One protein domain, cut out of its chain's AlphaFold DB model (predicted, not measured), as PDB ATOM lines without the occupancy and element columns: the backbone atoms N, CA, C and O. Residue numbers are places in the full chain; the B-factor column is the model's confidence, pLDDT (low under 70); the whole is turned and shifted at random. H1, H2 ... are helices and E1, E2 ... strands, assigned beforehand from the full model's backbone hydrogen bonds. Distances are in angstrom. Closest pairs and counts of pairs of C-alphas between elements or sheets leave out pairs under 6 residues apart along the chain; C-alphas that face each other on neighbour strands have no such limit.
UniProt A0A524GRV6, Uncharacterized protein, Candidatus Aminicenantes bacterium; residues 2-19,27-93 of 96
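This is residues 2 to 19 and 27 to 93 of the 96 residues of an uncharacterized protein of Candidatus Aminicenantes bacterium (UniProt A0A524GRV6). A small three-stranded sheet has the long helix H2 packed over one face, slantwise over E1 and E2, while two short helices lie at the periphery: H1 clear of the sheet and H3 only grazing it. There are 85 residues printed, with three named helices and three named strands in the order H1 E1 H2 E2 E3 H3. The mixed sheet runs E1 E2 E3, and the class is mixed, helices and strands. The whole is compact, with a radius of gyration of the C-alphas of 12.8 A and spans of 35 by 33 by 31 A.

Find C-alpha 2 at (207.607, 162.077, 170.840), where H1, residues 2 to 7, begins. After the cut, E1, residues 33 to 38, covers 16.2 A. H2, residues 45 to 58, runs 19.8 A from C-alpha 45 at (200.247, 170.395, 190.070). E2, residues 63 to 68, covers 15.9 A, and E3 is residues 80 to 82. H3, residues 85 to 92, covers 10.6 A and ends at C-alpha 92 at (219.862, 159.602, 191.251).

Look first at inner strand E2: it is parallel to E1, with N 36 and O 65 at 3.0 A, and antiparallel to E3, with N 66 and O 82 at 2.9 A; E2 and E3 form a hairpin. E1, H2 and E2 form a strand-helix-strand unit, two parallel neighbours with a helix between, whose crossover is right-handed. H2 on one face gives two layers, helix over sheet, at a height over the sheet of 8.6 A; its closest C-alphas to E2 are those of Arg 56 and Gly 64, 5.2 A. On the local plane H2 runs slantwise to the strands, at 35 degrees to E2. H3 only grazes the sheet with residues 87 to 91, and H1 is not on it. Every O i to N i+4 pair is within hydrogen-bond range in H1, against 9 of 10 in H2 and 2 of 4 in H3.

Residues 20 to 26 are not printed; C-alphas 19 and 27 are 12.8 A apart across the cut. The link from E2 to E3 is long, and pLDDT is under 70 at residues 18 to 19.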
ATOM      1  N   VAL A   2     207.262 163.366 171.499       96.69
ATOM      2  CA  VAL A   2     207.607 162.077 170.840       96.69
ATOM      3  C   VAL A   2     208.856 162.157 169.959       96.69
ATOM      4  O   VAL A   2     209.826 161.463 170.228       96.69
ATOM      5  N   PHE A   3     208.885 163.065 168.977       97.06
ATOM      6  CA  PHE A   3     210.060 163.230 168.109       97.06
ATOM      7  C   PHE A   3     211.347 163.553 168.875       97.06
ATOM      8  O   PHE A   3     212.420 163.109 168.490       97.06
ATOM      9  N   TYR A   4     211.241 164.312 169.970       97.44
ATOM     10  CA  TYR A   4     212.389 164.601 170.821       97.44
ATOM     11  C   TYR A   4     212.881 163.322 171.511       97.44
ATOM     12  O   TYR A   4     214.062 163.019 171.413       97.44
ATOM     13  N   LEU A   5     211.983 162.538 172.122       97.69
ATOM     14  CA  LEU A   5     212.313 161.255 172.756       97.69
ATOM     15  C   LEU A   5     212.979 160.287 171.769       97.69
ATOM     16  O   LEU A   5     214.029 159.729 172.073       97.69
ATOM     17  N   GLN A   6     212.413 160.149 170.571       98.06
ATOM     18  CA  GLN A   6     212.985 159.328 169.503       98.06
ATOM     19  C   GLN A   6     214.395 159.791 169.125       98.06
ATOM     20  O   GLN A   6     215.301 158.968 169.016       98.06
ATOM     21  N   HIS A   7     214.600 161.103 168.988       97.81
ATOM     22  CA  HIS A   7     215.899 161.681 168.657       97.81
ATOM     23  C   HIS A   7     216.960 161.457 169.745       97.81
ATOM     24  O   HIS A   7     218.126 161.254 169.416       97.81
ATOM     25  N   VAL A   8     216.575 161.458 171.027       96.81
ATOM     26  CA  VAL A   8     217.511 161.278 172.155       96.81
ATOM     27  C   VAL A   8     217.673 159.823 172.610       96.81
ATOM     28  O   VAL A   8     218.275 159.580 173.652       96.81
ATOM     29  N   GLY A   9     217.173 158.851 171.838       97.19
ATOM     30  CA  GLY A   9     217.459 157.427 172.059       97.19
ATOM     31  C   GLY A   9     216.283 156.560 172.514       97.19
ATOM     32  O   GLY A   9     216.501 155.407 172.875       97.19
ATOM     33  N   TYR A  10     215.043 157.057 172.456       97.50
ATOM     34  CA  TYR A  10     213.825 156.268 172.701       97.50
ATOM     35  C   TYR A  10     213.055 156.025 171.389       97.50
ATOM     36  O   TYR A  10     212.000 156.625 171.173       97.50
ATOM     37  N   PRO A  11     213.554 155.169 170.478       97.19
ATOM     38  CA  PRO A  11     213.008 155.030 169.124       97.19
ATOM     39  C   PRO A  11     211.570 154.501 169.094       97.19
ATOM     40  O   PRO A  11     210.830 154.801 168.163       97.19
ATOM     41  N   MET A  12     211.164 153.752 170.122       97.19
ATOM     42  CA  MET A  12     209.810 153.208 170.242       97.19
ATOM     43  C   MET A  12     208.805 154.217 170.803       97.19
ATOM     44  O   MET A  12     207.634 153.876 170.937       97.19
ATOM     45  N   ALA A  13     209.237 155.432 171.164       97.56
ATOM     46  CA  ALA A  13     208.341 156.419 171.745       97.56
ATOM     47  C   ALA A  13     207.214 156.780 170.769       97.56
ATOM     48  O   ALA A  13     207.466 157.100 169.607       97.56
ATOM     49  N   GLU A  14     205.978 156.780 171.254       96.06
ATOM     50  CA  GLU A  14     204.783 157.078 170.461       96.06
ATOM     51  C   GLU A  14     203.708 157.734 171.337       96.06
ATOM     52  O   GLU A  14     203.767 157.671 172.565       96.06
ATOM     53  N   ARG A  15     202.715 158.380 170.714       95.06
ATOM     54  CA  ARG A  15     201.545 158.870 171.455       95.06
ATOM     55  C   ARG A  15     200.567 157.730 171.680       95.06
ATOM     56  O   ARG A  15     200.206 157.049 170.721       95.06
ATOM     57  N   ARG A  16     200.061 157.600 172.903       89.38
ATOM     58  CA  ARG A  16     198.912 156.741 173.173       89.38
ATOM     59  C   ARG A  16     197.654 157.399 172.614       89.38
ATOM     60  O   ARG A  16     197.411 158.591 172.796       89.38
ATOM     61  N   ALA A  17     196.859 156.624 171.886       74.75
ATOM     62  CA  ALA A  17     195.478 157.000 171.633       74.75
ATOM     63  C   ALA A  17     194.681 156.817 172.934       74.75
ATOM     64  O   ALA A  17     194.982 155.912 173.712       74.75
ATOM     65  N   LEU A  18     193.635 157.624 173.140       67.50
ATOM     66  CA  LEU A  18     192.644 157.449 174.214       67.50
ATOM     67  C   LEU A  18     191.766 156.205 173.950       67.50
ATOM     68  O   LEU A  18     190.544 156.294 173.848       67.50
ATOM     69  N   SER A  19     192.381 155.044 173.723       51.81
ATOM     70  CA  SER A  19     191.705 153.799 173.370       51.81
ATOM     71  C   SER A  19     191.774 152.826 174.541       51.81
ATOM     72  O   SER A  19     192.795 152.174 174.763       51.81
ATOM     73  N   ILE A  27     202.202 159.081 176.549       95.88
ATOM     74  CA  ILE A  27     203.337 158.531 175.780       95.88
ATOM     75  C   ILE A  27     203.637 157.078 176.182       95.88
ATOM     76  O   ILE A  27     203.769 156.766 177.365       95.88
ATOM     77  N   SER A  28     203.809 156.196 175.193       93.38
ATOM     78  CA  SER A  28     204.366 154.839 175.348       93.38
ATOM     79  C   SER A  28     205.759 154.728 174.727       93.38
ATOM     80  O   SER A  28     206.280 155.692 174.174       93.38
ATOM     81  N   GLY A  29     206.388 153.552 174.849       93.69
ATOM     82  CA  GLY A  29     207.682 153.260 174.224       93.69
ATOM     83  C   GLY A  29     208.901 153.768 174.993       93.69
ATOM     84  O   GLY A  29     210.027 153.647 174.511       93.69
ATOM     85  N   VAL A  30     208.685 154.299 176.199       95.44
ATOM     86  CA  VAL A  30     209.733 154.618 177.172       95.44
ATOM     87  C   VAL A  30     209.749 153.506 178.228       95.44
ATOM     88  O   VAL A  30     208.725 153.281 178.878       95.44
ATOM     89  N   PRO A  31     210.859 152.763 178.394       93.50
ATOM     90  CA  PRO A  31     210.904 151.629 179.311       93.50
ATOM     91  C   PRO A  31     210.494 152.004 180.737       93.50
ATOM     92  O   PRO A  31     210.959 153.009 181.277       93.50
ATOM     93  N   ARG A  32     209.643 151.165 181.346       91.94
ATOM     94  CA  ARG A  32     209.238 151.238 182.765       91.94
ATOM     95  C   ARG A  32     208.557 152.550 183.194       91.94
ATOM     96  O   ARG A  32     208.304 152.743 184.381       91.94
ATOM     97  N   THR A  33     208.250 153.441 182.252       95.31
ATOM     98  CA  THR A  33     207.842 154.820 182.533       95.31
ATOM     99  C   THR A  33     206.518 155.138 181.856       95.31
ATOM    100  O   THR A  33     206.369 154.960 180.647       95.31
ATOM    101  N   MET A  34     205.572 155.652 182.635       96.00
ATOM    102  CA  MET A  34     204.383 156.337 182.149       96.00
ATOM    103  C   MET A  34     204.680 157.840 182.129       96.00
ATOM    104  O   MET A  34     205.179 158.377 183.119       96.00
ATOM    105  N   ILE A  35     204.410 158.507 181.005       97.31
ATOM    106  CA  ILE A  35     204.611 159.952 180.862       97.31
ATOM    107  C   ILE A  35     203.283 160.622 180.545       97.31
ATOM    108  O   ILE A  35     202.658 160.292 179.537       97.31
ATOM    109  N   GLU A  36     202.948 161.628 181.346       97.62
ATOM    110  CA  GLU A  36     201.798 162.504 181.152       97.62
ATOM    111  C   GLU A  36     202.270 163.924 180.827       97.62
ATOM    112  O   GLU A  36     203.162 164.456 181.498       97.62
ATOM    113  N   VAL A  37     201.722 164.561 179.788       97.19
ATOM    114  CA  VAL A  37     202.231 165.833 179.256       97.19
ATOM    115  C   VAL A  37     201.206 166.952 179.417       97.19
ATOM    116  O   VAL A  37     200.185 167.014 178.738       97.19
ATOM    117  N   LYS A  38     201.529 167.963 180.230       97.44
ATOM    118  CA  LYS A  38     200.664 169.140 180.417       97.44
ATOM    119  C   LYS A  38     201.264 170.408 179.812       97.44
ATOM    120  O   LYS A  38     202.470 170.657 179.817       97.44
ATOM    121  N   SER A  39     200.390 171.281 179.326       96.75
ATOM    122  CA  SER A  39     200.716 172.668 178.989       96.75
ATOM    123  C   SER A  39     199.652 173.565 179.595       96.75
ATOM    124  O   SER A  39     198.461 173.360 179.376       96.75
ATOM    125  N   CYS A  40     200.066 174.574 180.352       95.19
ATOM    126  CA  CYS A  40     199.145 175.361 181.159       95.19
ATOM    127  C   CYS A  40     199.511 176.846 181.201       95.19
ATOM    128  O   CYS A  40     200.667 177.232 181.029       95.19
ATOM    129  N   LYS A  41     198.513 177.686 181.501       94.56
ATOM    130  CA  LYS A  41     198.736 179.061 181.979       94.56
ATOM    131  C   LYS A  41     198.840 179.113 183.508       94.56
ATOM    132  O   LYS A  41     199.677 179.845 184.022       94.56
ATOM    133  N   THR A  42     198.030 178.304 184.191       96.38
ATOM    134  CA  THR A  42     197.976 178.184 185.654       96.38
ATOM    135  C   THR A  42     198.330 176.762 186.060       96.38
ATOM    136  O   THR A  42     197.828 175.806 185.469       96.38
ATOM    137  N   TRP A  43     199.186 176.626 187.068       97.12
ATOM    138  CA  TRP A  43     199.640 175.336 187.574       97.12
ATOM    139  C   TRP A  43     198.556 174.658 188.415       97.12
ATOM    140  O   TRP A  43     198.041 175.256 189.354       97.12
ATOM    141  N   GLN A  44     198.248 173.399 188.100       97.50
ATOM    142  CA  GLN A  44     197.338 172.543 188.871       97.50
ATOM    143  C   GLN A  44     198.076 171.280 189.323       97.50
ATOM    144  O   GLN A  44     197.596 170.159 189.167       97.50
ATOM    145  N   LEU A  45     199.285 171.473 189.857       97.06
ATOM    146  CA  LEU A  45     200.247 170.395 190.070       97.06
ATOM    147  C   LEU A  45     199.677 169.251 190.920       97.06
ATOM    148  O   LEU A  45     199.809 168.094 190.542       97.06
ATOM    149  N   SER A  46     198.979 169.558 192.015       97.50
ATOM    150  CA  SER A  46     198.381 168.532 192.877       97.50
ATOM    151  C   SER A  46     197.300 167.700 192.182       97.50
ATOM    152  O   SER A  46     197.100 166.551 192.557       97.50
ATOM    153  N   ALA A  47     196.581 168.264 191.206       98.19
ATOM    154  CA  ALA A  47     195.594 167.521 190.424       98.19
ATOM    155  C   ALA A  47     196.294 166.622 189.396       98.19
ATOM    156  O   ALA A  47     196.044 165.423 189.371       98.19
ATOM    157  N   TRP A  48     197.254 167.166 188.645       98.38
ATOM    158  CA  TRP A  48     198.007 166.402 187.647       98.38
ATOM    159  C   TRP A  48     198.827 165.270 188.262       98.38
ATOM    160  O   TRP A  48     198.889 164.188 187.699       98.38
ATOM    161  N   MET A  49     199.403 165.464 189.449       98.25
ATOM    162  CA  MET A  49     200.117 164.382 190.133       98.25
ATOM    163  C   MET A  49     199.187 163.257 190.611       98.25
ATOM    164  O   MET A  49     199.633 162.119 190.732       98.25
ATOM    165  N   LYS A  50     197.899 163.538 190.864       98.00
ATOM    166  CA  LYS A  50     196.909 162.482 191.137       98.00
ATOM    167  C   LYS A  50     196.580 161.690 189.874       98.00
ATOM    168  O   LYS A  50     196.488 160.472 189.958       98.00
ATOM    169  N   GLU A  51     196.423 162.371 188.737       97.06
ATOM    170  CA  GLU A  51     196.234 161.735 187.422       97.06
ATOM    171  C   GLU A  51     197.420 160.816 187.103       97.06
ATOM    172  O   GLU A  51     197.228 159.623 186.883       97.06
ATOM    173  N   VAL A  52     198.646 161.330 187.247       97.62
ATOM    174  CA  VAL A  52     199.888 160.580 187.019       97.62
ATOM    175  C   VAL A  52     199.943 159.297 187.843       97.62
ATOM    176  O   VAL A  52     200.279 158.245 187.313       97.62
ATOM    177  N   GLU A  53     199.595 159.337 189.131       97.25
ATOM    178  CA  GLU A  53     199.621 158.124 189.957       97.25
ATOM    179  C   GLU A  53     198.562 157.095 189.530       97.25
ATOM    180  O   GLU A  53     198.814 155.889 189.574       97.25
ATOM    181  N   VAL A  54     197.381 157.544 189.091       96.75
ATOM    182  CA  VAL A  54     196.328 156.656 188.573       96.75
ATOM    183  C   VAL A  54     196.760 156.023 187.249       96.75
ATOM    184  O   VAL A  54     196.708 154.801 187.098       96.75
ATOM    185  N   GLU A  55     197.232 156.830 186.309       95.62
ATOM    186  CA  GLU A  55     197.658 156.383 184.981       95.62
ATOM    187  C   GLU A  55     198.897 155.490 185.042       95.62
ATOM    188  O   GLU A  55     198.970 154.495 184.321       95.62
ATOM    189  N   ARG A  56     199.842 155.776 185.947       95.94
ATOM    190  CA  ARG A  56     201.030 154.945 186.180       95.94
ATOM    191  C   ARG A  56     200.623 153.528 186.575       95.94
ATOM    192  O   ARG A  56     201.157 152.566 186.025       95.94
ATOM    193  N   ARG A  57     199.641 153.394 187.475       95.38
ATOM    194  CA  ARG A  57     199.076 152.092 187.876       95.38
ATOM    195  C   ARG A  57     198.343 151.415 186.720       95.38
ATOM    196  O   ARG A  57     198.556 150.232 186.484       95.38
ATOM    197  N   ASN A  58     197.525 152.150 185.969       94.44
ATOM    198  CA  ASN A  58     196.808 151.612 184.805       94.44
ATOM    199  C   ASN A  58     197.750 151.139 183.681       94.44
ATOM    200  O   ASN A  58     197.392 150.256 182.892       94.44
ATOM    201  N   ALA A  59     198.924 151.763 183.583       93.06
ATOM    202  CA  ALA A  59     199.985 151.437 182.642       93.06
ATOM    203  C   ALA A  59     200.928 150.326 183.135       93.06
ATOM    204  O   ALA A  59     201.795 149.931 182.357       93.06
ATOM    205  N   ASP A  60     200.769 149.856 184.379       93.31
ATOM    206  CA  ASP A  60     201.696 148.944 185.064       93.31
ATOM    207  C   ASP A  60     203.159 149.425 184.972       93.31
ATOM    208  O   ASP A  60     204.079 148.684 184.631       93.31
ATOM    209  N   ALA A  61     203.359 150.730 185.192       93.75
ATOM    210  CA  ALA A  61     204.659 151.378 185.099       93.75
ATOM    211  C   ALA A  61     205.287 151.579 186.482       93.75
ATOM    212  O   ALA A  61     204.616 151.933 187.457       93.75
ATOM    213  N   ASP A  62     206.607 151.436 186.559       93.62
ATOM    214  CA  ASP A  62     207.350 151.709 187.788       93.62
ATOM    215  C   ASP A  62     207.420 153.208 188.080       93.62
ATOM    216  O   ASP A  62     207.321 153.616 189.234       93.62
ATOM    217  N   ILE A  63     207.572 154.019 187.030       94.75
ATOM    218  CA  ILE A  63     207.789 155.464 187.122       94.75
ATOM    219  C   ILE A  63     206.595 156.205 186.526       94.75
ATOM    220  O   ILE A  63     206.187 155.924 185.396       94.75
ATOM    221  N   GLY A  64     206.063 157.177 187.268       96.50
ATOM    222  CA  GLY A  64     205.088 158.146 186.771       96.50
ATOM    223  C   GLY A  64     205.746 159.509 186.603       96.50
ATOM    224  O   GLY A  64     206.159 160.125 187.585       96.50
ATOM    225  N   LEU A  65     205.850 159.990 185.367       97.50
ATOM    226  CA  LEU A  65     206.530 161.242 185.055       97.50
ATOM    227  C   LEU A  65     205.555 162.269 184.486       97.50
ATOM    228  O   LEU A  65     205.064 162.131 183.366       97.50
ATOM    229  N   LEU A  66     205.334 163.350 185.229       98.50
ATOM    230  CA  LEU A  66     204.652 164.520 184.701       98.50
ATOM    231  C   LEU A  66     205.656 165.383 183.940       98.50
ATOM    232  O   LEU A  66     206.638 165.858 184.515       98.50
ATOM    233  N   VAL A  67     205.380 165.660 182.672       98.38
ATOM    234  CA  VAL A  67     206.154 166.615 181.885       98.38
ATOM    235  C   VAL A  67     205.322 167.857 181.595       98.38
ATOM    236  O   VAL A  67     204.325 167.806 180.880       98.38
ATOM    237  N   VAL A  68     205.742 169.010 182.119       98.44
ATOM    238  CA  VAL A  68     205.026 170.279 181.926       98.44
ATOM    239  C   VAL A  68     205.808 171.213 181.017       98.44
ATOM    240  O   VAL A  68     206.946 171.590 181.312       98.44
ATOM    241  N   ARG A  69     205.171 171.652 179.927       97.94
ATOM    242  CA  ARG A  69     205.761 172.609 178.984       97.94
ATOM    243  C   ARG A  69     206.212 173.880 179.702       97.94
ATOM    244  O   ARG A  69     205.400 174.617 180.264       97.94
ATOM    245  N   ARG A  70     207.504 174.198 179.593       97.06
ATOM    246  CA  ARG A  70     208.066 175.449 180.113       97.06
ATOM    247  C   ARG A  70     207.702 176.612 179.188       97.06
ATOM    248  O   ARG A  70     208.013 176.615 177.997       97.06
ATOM    249  N   LYS A  71     207.007 177.619 179.725       95.31
ATOM    250  CA  LYS A  71     206.545 178.778 178.946       95.31
ATOM    251  C   LYS A  71     207.736 179.511 178.315       95.31
ATOM    252  O   LYS A  71     208.674 179.867 179.015       95.31
ATOM    253  N   GLY A  72     207.664 179.747 177.005       96.44
ATOM    254  CA  GLY A  72     208.729 180.394 176.228       96.44
ATOM    255  C   GLY A  72     209.766 179.435 175.633       96.44
ATOM    256  O   GLY A  72     210.564 179.871 174.816       96.44
ATOM    257  N   PHE A  73     209.724 178.141 175.969       96.88
ATOM    258  CA  PHE A  73     210.676 177.148 175.470       96.88
ATOM    259  C   PHE A  73     210.011 176.210 174.459       96.88
ATOM    260  O   PHE A  73     208.940 175.644 174.706       96.88
ATOM    261  N   ILE A  74     210.645 176.072 173.294       95.00
ATOM    262  CA  ILE A  74     210.157 175.230 172.191       95.00
ATOM    263  C   ILE A  74     210.645 173.788 172.363       95.00
ATOM    264  O   ILE A  74     209.874 172.856 172.139       95.00
ATOM    265  N   ASN A  75     211.897 173.604 172.787       96.50
ATOM    266  CA  ASN A  75     212.517 172.291 172.911       96.50
ATOM    267  C   ASN A  75     211.968 171.533 174.140       96.50
ATOM    268  O   ASN A  75     212.063 172.056 175.252       96.50
ATOM    269  N   PRO A  76     211.415 170.311 173.975       97.44
ATOM    270  CA  PRO A  76     210.954 169.492 175.094       97.44
ATOM    271  C   PRO A  76     212.023 169.161 176.138       97.44
ATOM    272  O   PRO A  76     211.666 168.955 177.292       97.44
ATOM    273  N   GLY A  77     213.307 169.153 175.764       97.50
ATOM    274  CA  GLY A  77     214.409 168.967 176.716       97.50
ATOM    275  C   GLY A  77     214.525 170.075 177.769       97.50
ATOM    276  O   GLY A  77     215.094 169.844 178.828       97.50
ATOM    277  N   ASP A  78     213.943 171.252 177.513       97.94
ATOM    278  CA  ASP A  78     213.925 172.385 178.450       97.94
ATOM    279  C   ASP A  78     212.637 172.447 179.293       97.94
ATOM    280  O   ASP A  78     212.392 173.428 180.009       97.94
ATOM    281  N   TRP A  79     211.746 171.462 179.148       98.38
ATOM    282  CA  TRP A  79     210.486 171.396 179.887       98.38
ATOM    283  C   TRP A  79     210.706 170.821 181.288       98.38
ATOM    284  O   TRP A  79     211.760 170.276 181.604       98.38
ATOM    285  N   TYR A  80     209.713 170.971 182.160       98.31
ATOM    286  CA  TYR A  80     209.824 170.478 183.527       98.31
ATOM    287  C   TYR A  80     209.473 168.999 183.587       98.31
ATOM    288  O   TYR A  80     208.377 168.627 183.177       98.31
ATOM    289  N   ALA A  81     210.374 168.190 184.136       97.62
ATOM    290  CA  ALA A  81     210.114 166.820 184.558       97.62
ATOM    291  C   ALA A  81     209.796 166.832 186.058       97.62
ATOM    292  O   ALA A  81     210.584 167.343 186.855       97.62
ATOM    293  N   ILE A  82     208.619 166.340 186.435       98.25
ATOM    294  CA  ILE A  82     208.103 166.417 187.801       98.25
ATOM    295  C   ILE A  82     207.629 165.034 188.234       98.25
ATOM    296  O   ILE A  82     206.908 164.351 187.511       98.25
ATOM    297  N   MET A  83     208.037 164.641 189.434       97.38
ATOM    298  CA  MET A  83     207.660 163.388 190.080       97.38
ATOM    299  C   MET A  83     207.773 163.546 191.604       97.38
ATOM    300  O   MET A  83     208.383 164.520 192.068       97.38
ATOM    301  N   PRO A  84     207.214 162.630 192.411       95.25
ATOM    302  CA  PRO A  84     207.444 162.636 193.848       95.25
ATOM    303  C   PRO A  84     208.937 162.522 194.160       95.25
ATOM    304  O   PRO A  84     209.654 161.727 193.558       95.25
ATOM    305  N   PHE A  85     209.414 163.293 195.138       93.56
ATOM    306  CA  PHE A  85     210.840 163.316 195.472       93.56
ATOM    307  C   PHE A  85     211.379 161.928 195.853       93.56
ATOM    308  O   PHE A  85     212.479 161.569 195.455       93.56
ATOM    309  N   ALA A  86     210.575 161.120 196.549       90.25
ATOM    310  CA  ALA A  86     210.934 159.745 196.883       90.25
ATOM    311  C   ALA A  86     211.188 158.870 195.640       90.25
ATOM    312  O   ALA A  86     212.091 158.043 195.663       90.25
ATOM    313  N   GLU A  87     210.446 159.068 194.545       90.31
ATOM    314  CA  GLU A  87     210.703 158.361 193.285       90.31
ATOM    315  C   GLU A  87     211.970 158.879 192.599       90.31
ATOM    316  O   GLU A  87     212.743 158.087 192.066       90.31
ATOM    317  N   ALA A  88     212.233 160.189 192.673       92.12
ATOM    318  CA  ALA A  88     213.459 160.772 192.131       92.12
ATOM    319  C   ALA A  88     214.724 160.201 192.801       92.12
ATOM    320  O   ALA A  88     215.739 160.015 192.129       92.12
ATOM    321  N   LEU A  89     214.660 159.860 194.095       90.56
ATOM    322  CA  LEU A  89     215.767 159.201 194.803       90.56
ATOM    323  C   LEU A  89     216.147 157.848 194.180       90.56
ATOM    324  O   LEU A  89     217.321 157.489 194.181       90.56
ATOM    325  N   ASN A  90     215.192 157.130 193.578       86.62
ATOM    326  CA  ASN A  90     215.472 155.871 192.877       86.62
ATOM    327  C   ASN A  90     216.249 156.082 191.565       86.62
ATOM    328  O   ASN A  90     216.833 155.133 191.048       86.62
ATOM    329  N   LEU A  91     216.255 157.306 191.018       88.69
ATOM    330  CA  LEU A  91     216.909 157.638 189.747       88.69
ATOM    331  C   LEU A  91     218.314 158.216 189.920       88.69
ATOM    332  O   LEU A  91     219.167 158.006 189.062       88.69
ATOM    333  N   ILE A  92     218.563 158.947 191.008       88.00
ATOM    334  CA  ILE A  92     219.862 159.602 191.251       88.00
ATOM    335  C   ILE A  92     220.912 158.666 191.873       88.00
ATOM    336  O   ILE A  92     222.063 159.065 192.024       88.00
ATOM    337  N   GLY A  93     220.533 157.420 192.179       73.62
ATOM    338  CA  GLY A  93     221.392 156.429 192.826       73.62
ATOM    339  C   GLY A  93     221.611 156.706 194.321       73.62
ATOM    340  O   GLY A  93     221.232 157.767 194.825       73.62
TER     341      GLY A  93